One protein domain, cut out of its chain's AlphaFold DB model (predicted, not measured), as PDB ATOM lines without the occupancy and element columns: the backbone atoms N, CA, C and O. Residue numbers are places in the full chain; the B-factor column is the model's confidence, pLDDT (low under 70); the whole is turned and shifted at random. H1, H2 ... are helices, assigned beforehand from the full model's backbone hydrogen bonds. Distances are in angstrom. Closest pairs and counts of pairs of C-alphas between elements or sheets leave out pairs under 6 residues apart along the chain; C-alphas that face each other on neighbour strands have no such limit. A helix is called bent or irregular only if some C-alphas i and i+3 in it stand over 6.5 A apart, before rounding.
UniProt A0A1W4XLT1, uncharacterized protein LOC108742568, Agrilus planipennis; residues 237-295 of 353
ATOM      1  N   GLN A 237     -12.246  27.714  28.518       55.12
ATOM      2  CA  GLN A 237     -11.800  28.249  29.813       55.12
ATOM      3  C   GLN A 237     -12.947  28.786  30.685       55.12
ATOM      4  O   GLN A 237     -12.775  28.918  31.898       55.12
ATOM      5  N   MET A 238     -14.114  29.088  30.103       58.31
ATOM      6  CA  MET A 238     -15.260  29.655  30.831       58.31
ATOM      7  C   MET A 238     -16.291  28.607  31.286       58.31
ATOM      8  O   MET A 238     -17.238  28.950  31.995       58.31
ATOM      9  N   GLY A 239     -16.125  27.336  30.903       51.94
ATOM     10  CA  GLY A 239     -17.101  26.272  31.144       51.94
ATOM     11  C   GLY A 239     -16.868  25.440  32.411       51.94
ATOM     12  O   GLY A 239     -15.747  25.208  32.854       51.94
ATOM     13  N   ILE A 240     -17.951  24.916  32.982       50.12
ATOM     14  CA  ILE A 240     -17.919  23.858  34.001       50.12
ATOM     15  C   ILE A 240     -17.967  22.521  33.242       50.12
ATOM     16  O   ILE A 240     -18.995  22.199  32.653       50.12
ATOM     17  N   GLY A 241     -16.871  21.752  33.202       63.91
ATOM     18  CA  GLY A 241     -16.832  20.464  32.490       63.91
ATOM     19  C   GLY A 241     -15.477  19.746  32.539       63.91
ATOM     20  O   GLY A 241     -14.466  20.331  32.901       63.91
ATOM     21  N   TYR A 242     -15.430  18.463  32.159       66.31
ATOM     22  CA  TYR A 242     -14.195  17.653  32.188       66.31
ATOM     23  C   TYR A 242     -13.110  18.157  31.216       66.31
ATOM     24  O   TYR A 242     -11.921  18.060  31.513       66.31
ATOM     25  N   GLY A 243     -13.502  18.771  30.090       66.06
ATOM     26  CA  GLY A 243     -12.562  19.396  29.149       66.06
ATOM     27  C   GLY A 243     -11.718  20.503  29.790       66.06
ATOM     28  O   GLY A 243     -10.526  20.620  29.502       66.06
ATOM     29  N   THR A 244     -12.281  21.235  30.756       67.94
ATOM     30  CA  THR A 244     -11.547  22.293  31.459       67.94
ATOM     31  C   THR A 244     -10.510  21.721  32.419       67.94
ATOM     32  O   THR A 244      -9.429  22.288  32.550       67.94
ATOM     33  N   LEU A 245     -10.772  20.552  33.020       67.88
ATOM     34  CA  LEU A 245      -9.798  19.834  33.847       67.88
ATOM     35  C   LEU A 245      -8.596  19.366  33.024       67.88
ATOM     36  O   LEU A 245      -7.463  19.484  33.487       67.88
ATOM     37  N   VAL A 246      -8.816  18.863  31.806       75.00
ATOM     38  CA  VAL A 246      -7.727  18.417  30.918       75.00
ATOM     39  C   VAL A 246      -6.851  19.597  30.494       75.00
ATOM     40  O   VAL A 246      -5.626  19.502  30.577       75.00
ATOM     41  N   CYS A 247      -7.467  20.717  30.111       70.06
ATOM     42  CA  CYS A 247      -6.763  21.958  29.787       70.06
ATOM     43  C   CYS A 247      -5.993  22.520  30.991       70.06
ATOM     44  O   CYS A 247      -4.802  22.801  30.894       70.06
ATOM     45  N   PHE A 248      -6.623  22.566  32.166       70.88
ATOM     46  CA  PHE A 248      -5.992  23.008  33.409       70.88
ATOM     47  C   PHE A 248      -4.791  22.133  33.808       70.88
ATOM     48  O   PHE A 248      -3.753  22.638  34.238       70.88
ATOM     49  N   LEU A 249      -4.892  20.812  33.629       72.62
ATOM     50  CA  LEU A 249      -3.792  19.876  33.877       72.62
ATOM     51  C   LEU A 249      -2.633  20.041  32.883       72.62
ATOM     52  O   LEU A 249      -1.484  19.782  33.252       72.62
ATOM     53  N   GLN A 250      -2.907  20.439  31.639       71.62
ATOM     54  CA  GLN A 250      -1.865  20.753  30.659       71.62
ATOM     55  C   GLN A 250      -1.177  22.089  30.975       71.62
ATOM     56  O   GLN A 250       0.055  22.131  30.971       71.62
ATOM     57  N   ASP A 251      -1.927  23.120  31.369       67.62
ATOM     58  CA  ASP A 251      -1.382  24.420  31.796       67.62
ATOM     59  C   ASP A 251      -0.505  24.307  33.060       67.62
ATOM     60  O   ASP A 251       0.534  24.966  33.187       67.62
ATOM     61  N   LEU A 252      -0.857  23.403  33.980       66.94
ATOM     62  CA  LEU A 252      -0.044  23.069  35.158       66.94
ATOM     63  C   LEU A 252       1.297  22.396  34.813       66.94
ATOM     64  O   LEU A 252       2.226  22.458  35.617       66.94
ATOM     65  N   LYS A 253       1.418  21.743  33.648       67.38
ATOM     66  CA  LYS A 253       2.663  21.093  33.193       67.38
ATOM     67  C   LYS A 253       3.609  22.045  32.452       67.38
ATOM     68  O   LYS A 253       4.756  21.669  32.208       67.38
ATOM     69  N   GLY A 254       3.160  23.249  32.097       66.69
ATOM     70  CA  GLY A 254       3.978  24.249  31.411       66.69
ATOM     71  C   GLY A 254       5.118  24.808  32.290       66.69
ATOM     72  O   GLY A 254       4.925  25.028  33.485       66.69
ATOM     73  N   PRO A 255       6.313  25.078  31.731       54.75
ATOM     74  CA  PRO A 255       7.480  25.535  32.497       54.75
ATOM     75  C   PRO A 255       7.366  26.974  33.038       54.75
ATOM     76  O   PRO A 255       8.050  27.311  34.006       54.75
ATOM     77  N   GLU A 256       6.489  27.812  32.473       59.72
ATOM     78  CA  GLU A 256       6.308  29.216  32.888       59.72
ATOM     79  C   GLU A 256       5.397  29.404  34.113       59.72
ATOM     80  O   GLU A 256       5.343  30.488  34.694       59.72
ATOM     81  N   SER A 257       4.713  28.355  34.577       59.16
ATOM     82  CA  SER A 257       3.637  28.506  35.558       59.16
ATOM     83  C   SER A 257       4.046  28.267  37.012       59.16
ATOM     84  O   SER A 257       3.182  28.262  37.878       59.16
ATOM     85  N   ARG A 258       5.335  28.123  37.364       63.09
ATOM     86  CA  ARG A 258       5.742  27.789  38.755       63.09
ATOM     87  C   ARG A 258       5.149  28.721  39.823       63.09
ATOM     88  O   ARG A 258       4.782  28.249  40.893       63.09
ATOM     89  N   LYS A 259       5.024  30.024  39.539       68.25
ATOM     90  CA  LYS A 259       4.395  30.998  40.459       68.25
ATOM     91  C   LYS A 259       2.862  30.910  40.472       68.25
ATOM     92  O   LYS A 259       2.235  31.170  41.493       68.25
ATOM     93  N   THR A 260       2.250  30.547  39.351       68.12
ATOM     94  CA  THR A 260       0.801  30.341  39.214       68.12
ATOM     95  C   THR A 260       0.367  29.023  39.858       68.12
ATOM     96  O   THR A 260      -0.652  28.978  40.542       68.12
ATOM     97  N   VAL A 261       1.187  27.977  39.731       73.75
ATOM     98  CA  VAL A 261       1.013  26.655  40.342       73.75
ATOM     99  C   VAL A 261       1.027  26.767  41.861       73.75
ATOM    100  O   VAL A 261       0.128  26.232  42.497       73.75
ATOM    101  N   THR A 262       1.980  27.493  42.461       77.19
ATOM    102  CA  THR A 262       2.036  27.655  43.927       77.19
ATOM    103  C   THR A 262       0.823  28.397  44.487       77.19
ATOM    104  O   THR A 262       0.327  28.066  45.563       77.19
ATOM    105  N   LEU A 263       0.300  29.378  43.751       79.44
ATOM    106  CA  LEU A 263      -0.895  30.117  44.155       79.44
ATOM    107  C   LEU A 263      -2.170  29.265  44.021       79.44
ATOM    108  O   LEU A 263      -3.065  29.353  44.865       79.44
ATOM    109  N   LEU A 264      -2.246  28.414  42.997       78.50
ATOM    110  CA  LEU A 264      -3.348  27.469  42.797       78.50
ATOM    111  C   LEU A 264      -3.333  26.337  43.827       78.50
ATOM    112  O   LEU A 264      -4.370  26.051  44.425       78.50
ATOM    113  N   THR A 265      -2.175  25.732  44.096       79.06
ATOM    114  CA  THR A 265      -2.050  24.682  45.116       79.06
ATOM    115  C   THR A 265      -2.387  25.214  46.501       79.06
ATOM    116  O   THR A 265      -3.066  24.524  47.258       79.06
ATOM    117  N   TYR A 266      -2.021  26.462  46.812       81.81
ATOM    118  CA  TYR A 266      -2.438  27.124  48.048       81.81
ATOM    119  C   TYR A 266      -3.967  27.258  48.156       81.81
ATOM    120  O   TYR A 266      -4.554  26.959  49.193       81.81
ATOM    121  N   ARG A 267      -4.652  27.656  47.076       82.38
ATOM    122  CA  ARG A 267      -6.123  27.752  47.077       82.38
ATOM    123  C   ARG A 267      -6.798  26.388  47.230       82.38
ATOM    124  O   ARG A 267      -7.751  26.268  47.994       82.38
ATOM    125  N   ILE A 268      -6.300  25.365  46.538       85.38
ATOM    126  CA  ILE A 268      -6.843  24.000  46.622       85.38
ATOM    127  C   ILE A 268      -6.622  23.419  48.020       85.38
ATOM    128  O   ILE A 268      -7.540  22.842  48.599       85.38
ATOM    129  N   THR A 269      -5.437  23.610  48.601       82.81
ATOM    130  CA  THR A 269      -5.154  23.153  49.972       82.81
ATOM    131  C   THR A 269      -6.028  23.858  51.004       82.81
ATOM    132  O   THR A 269      -6.525  23.194  51.904       82.81
ATOM    133  N   GLN A 270      -6.315  25.155  50.846       80.62
ATOM    134  CA  GLN A 270      -7.290  25.854  51.696       80.62
ATOM    135  C   GLN A 270      -8.685  25.212  51.627       80.62
ATOM    136  O   GLN A 270      -9.293  24.958  52.665       80.62
ATOM    137  N   ILE A 271      -9.171  24.881  50.427       87.44
ATOM    138  CA  ILE A 271     -10.466  24.203  50.249       87.44
ATOM    139  C   ILE A 271     -10.454  22.815  50.906       87.44
ATOM    140  O   ILE A 271     -11.393  22.466  51.621       87.44
ATOM    141  N   LEU A 272      -9.378  22.042  50.719       89.56
ATOM    142  CA  LEU A 272      -9.225  20.722  51.334       89.56
ATOM    143  C   LEU A 272      -9.181  20.792  52.865       89.56
ATOM    144  O   LEU A 272      -9.809  19.969  53.520       89.56
ATOM    145  N   ILE A 273      -8.497  21.786  53.440       87.31
ATOM    146  CA  ILE A 273      -8.453  21.999  54.894       87.31
ATOM    147  C   ILE A 273      -9.854  22.307  55.430       87.31
ATOM    148  O   ILE A 273     -10.269  21.715  56.424       87.31
ATOM    149  N   VAL A 274     -10.608  23.189  54.767       88.56
ATOM    150  CA  VAL A 274     -11.982  23.521  55.178       88.56
ATOM    151  C   VAL A 274     -12.898  22.294  55.097       88.56
ATOM    152  O   VAL A 274     -13.651  22.039  56.037       88.56
ATOM    153  N   LEU A 275     -12.801  21.499  54.026       91.50
ATOM    154  CA  LEU A 275     -13.550  20.245  53.884       91.50
ATOM    155  C   LEU A 275     -13.184  19.225  54.966       91.50
ATOM    156  O   LEU A 275     -14.071  18.577  55.516       91.50
ATOM    157  N   LEU A 276     -11.900  19.109  55.309       89.56
ATOM    158  CA  LEU A 276     -11.426  18.209  56.358       89.56
ATOM    159  C   LEU A 276     -11.954  18.634  57.732       89.56
ATOM    160  O   LEU A 276     -12.431  17.790  58.487       89.56
ATOM    161  N   ILE A 277     -11.942  19.933  58.045       88.94
ATOM    162  CA  ILE A 277     -12.518  20.459  59.292       88.94
ATOM    163  C   ILE A 277     -14.018  20.156  59.356       88.94
ATOM    164  O   ILE A 277     -14.490  19.630  60.364       88.94
ATOM    165  N   LEU A 278     -14.764  20.430  58.281       92.50
ATOM    166  CA  LEU A 278     -16.197  20.139  58.211       92.50
ATOM    167  C   LEU A 278     -16.475  18.640  58.409       92.50
ATOM    168  O   LEU A 278     -17.358  18.271  59.183       92.50
ATOM    169  N   TYR A 279     -15.685  17.784  57.758       93.25
ATOM    170  CA  TYR A 279     -15.764  16.338  57.921       93.25
ATOM    171  C   TYR A 279     -15.521  15.922  59.374       93.25
ATOM    172  O   TYR A 279     -16.328  15.181  59.926       93.25
ATOM    173  N   MET A 280     -14.477  16.435  60.031       87.88
ATOM    174  CA  MET A 280     -14.175  16.106  61.429       87.88
ATOM    175  C   MET A 280     -15.292  16.546  62.385       87.88
ATOM    176  O   MET A 280     -15.629  15.798  63.302       87.88
ATOM    177  N   VAL A 281     -15.922  17.703  62.150       85.44
ATOM    178  CA  VAL A 281     -17.054  18.198  62.961       85.44
ATOM    179  C   VAL A 281     -18.281  17.287  62.862       85.44
ATOM    180  O   VAL A 281     -19.011  17.159  63.840       85.44
ATOM    181  N   ILE A 282     -18.508  16.631  61.720       85.25
ATOM    182  CA  ILE A 282     -19.636  15.704  61.516       85.25
ATOM    183  C   ILE A 282     -19.269  14.276  61.943       85.25
ATOM    184  O   ILE A 282     -20.066  13.576  62.573       85.25
ATOM    185  N   ALA A 283     -18.056  13.830  61.622       85.44
ATOM    186  CA  ALA A 283     -17.577  12.488  61.920       85.44
ATOM    187  C   ALA A 283     -17.425  12.269  63.429       85.44
ATOM    188  O   ALA A 283     -17.838  11.230  63.934       85.44
ATOM    189  N   PHE A 284     -16.920  13.263  64.167       83.00
ATOM    190  CA  PHE A 284     -16.718  13.165  65.612       83.00
ATOM    191  C   PHE A 284     -18.005  12.831  66.401       83.00
ATOM    192  O   PHE A 284     -18.011  11.816  67.101       83.00
ATOM    193  N   PRO A 285     -19.128  13.574  66.280       76.00
ATOM    194  CA  PRO A 285     -20.368  13.224  66.973       76.00
ATOM    195  C   PRO A 285     -20.953  11.893  66.488       76.00
ATOM    196  O   PRO A 285     -21.451  11.122  67.309       76.00
ATOM    197  N   CYS A 286     -20.846  11.575  65.194       75.12
ATOM    198  CA  CYS A 286     -21.290  10.288  64.649       75.12
ATOM    199  C   CYS A 286     -20.499   9.101  65.230       75.12
ATOM    200  O   CYS A 286     -21.096   8.086  65.601       75.12
ATOM    201  N   TRP A 287     -19.178   9.228  65.375       81.06
ATOM    202  CA  TRP A 287     -18.326   8.223  66.015       81.06
ATOM    203  C   TRP A 287     -18.605   8.097  67.513       81.06
ATOM    204  O   TRP A 287     -18.576   6.984  68.045       81.06
ATOM    205  N   CYS A 288     -18.930   9.202  68.189       66.94
ATOM    206  CA  CYS A 288     -19.351   9.180  69.588       66.94
ATOM    207  C   CYS A 288     -20.713   8.496  69.786       66.94
ATOM    208  O   CYS A 288     -20.877   7.757  70.752       66.94
ATOM    209  N   GLN A 289     -21.679   8.703  68.885       64.31
ATOM    210  CA  GLN A 289     -23.010   8.092  68.987       64.31
ATOM    211  C   GLN A 289     -22.992   6.586  68.719       64.31
ATOM    212  O   GLN A 289     -23.643   5.831  69.437       64.31
ATOM    213  N   ARG A 290     -22.245   6.142  67.702       64.19
ATOM    214  CA  ARG A 290     -22.162   4.719  67.332       64.19
ATOM    215  C   ARG A 290     -21.120   3.927  68.125       64.19
ATOM    216  O   ARG A 290     -21.020   2.723  67.934       64.19
ATOM    217  N   GLY A 291     -20.357   4.576  69.009       60.88
ATOM    218  CA  GLY A 291     -19.328   3.913  69.817       60.88
ATOM    219  C   GLY A 291     -18.090   3.485  69.023       60.88
ATOM    220  O   GLY A 291     -17.343   2.635  69.485       60.88
ATOM    221  N   TRP A 292     -17.865   4.067  67.840       64.69
ATOM    222  CA  TRP A 292     -16.701   3.771  66.992       64.69
ATOM    223  C   TRP A 292     -15.453   4.558  67.415       64.69
ATOM    224  O   TRP A 292     -14.344   4.263  66.978       64.69
ATOM    225  N   CYS A 293     -15.609   5.553  68.294       52.69
ATOM    226  CA  CYS A 293     -14.487   6.212  68.956       52.69
ATOM    227  C   CYS A 293     -13.925   5.291  70.054       52.69
ATOM    228  O   CYS A 293     -14.235   5.448  71.234       52.69
ATOM    229  N   CYS A 294     -13.119   4.307  69.659       49.03
ATOM    230  CA  CYS A 294     -12.547   3.334  70.589       49.03
ATOM    231  C   CYS A 294     -11.339   3.838  71.401       49.03
ATOM    232  O   CYS A 294     -10.941   3.129  72.318       49.03
ATOM    233  N   CYS A 295     -10.757   5.026  71.148       50.66
ATOM    234  CA  CYS A 295      -9.447   5.342  71.760       50.66
ATOM    235  C   CYS A 295      -9.245   6.716  72.431       50.66
ATOM    236  O   CYS A 295      -8.443   6.772  73.355       50.66
TER     237      CYS A 295
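This is residues 237 to 295 of the 353 residues of the protein "uncharacterized protein LOC108742568" of Agrilus planipennis (UniProt A0A1W4XLT1). One long helix, H2, makes almost the whole length of this model, and a much shorter helix, H1, meets it near its first end, so that the two form a lopsided V with one short and one long arm. H2 has a kink of 38 degrees near residue 262, close to that corner, and residues 265 to 282 of it stand free. The printed part has 59 residues with two named helices, H1 then H2, and no named strand; its class is all helix. It is extended, with a radius of gyration of the C-alphas of 18.1 A and spans of 51 by 24 by 15 A.

Find C-alpha 255 at (7.480, 25.535, 32.497); from there H2, residues 255 to 290, runs 50.3 A to C-alpha 290 at (-22.162, 4.719, 67.332). H2 is irregular: C-alphas 256 and 259 are 8.0 A apart. Go back to C-alpha 242 at (-14.195, 17.653, 32.188) for H1, residues 242 to 251.

Look where H1 ends and H2 begins: the helices are close but not clearly touching, and their closest C-alphas, those of Asp 251 and Ser 257, are 7.5 A apart. They run opposite ways at a steep tilt of 50 degrees. In H1 every O i to N i+4 pair is within hydrogen-bond range; in H2, 29 of 32 are.

The two C-alphas farthest apart, those of Glu 256 and Gly 291, are 51.6 A apart. The printed part has no cut, and the link from H1 to H2 is tight, with 3 residues. The mean pLDDT of the printed part is 72.7; look for values under 70 at residues 237 to 245, 251 to 260 and 288 to 295.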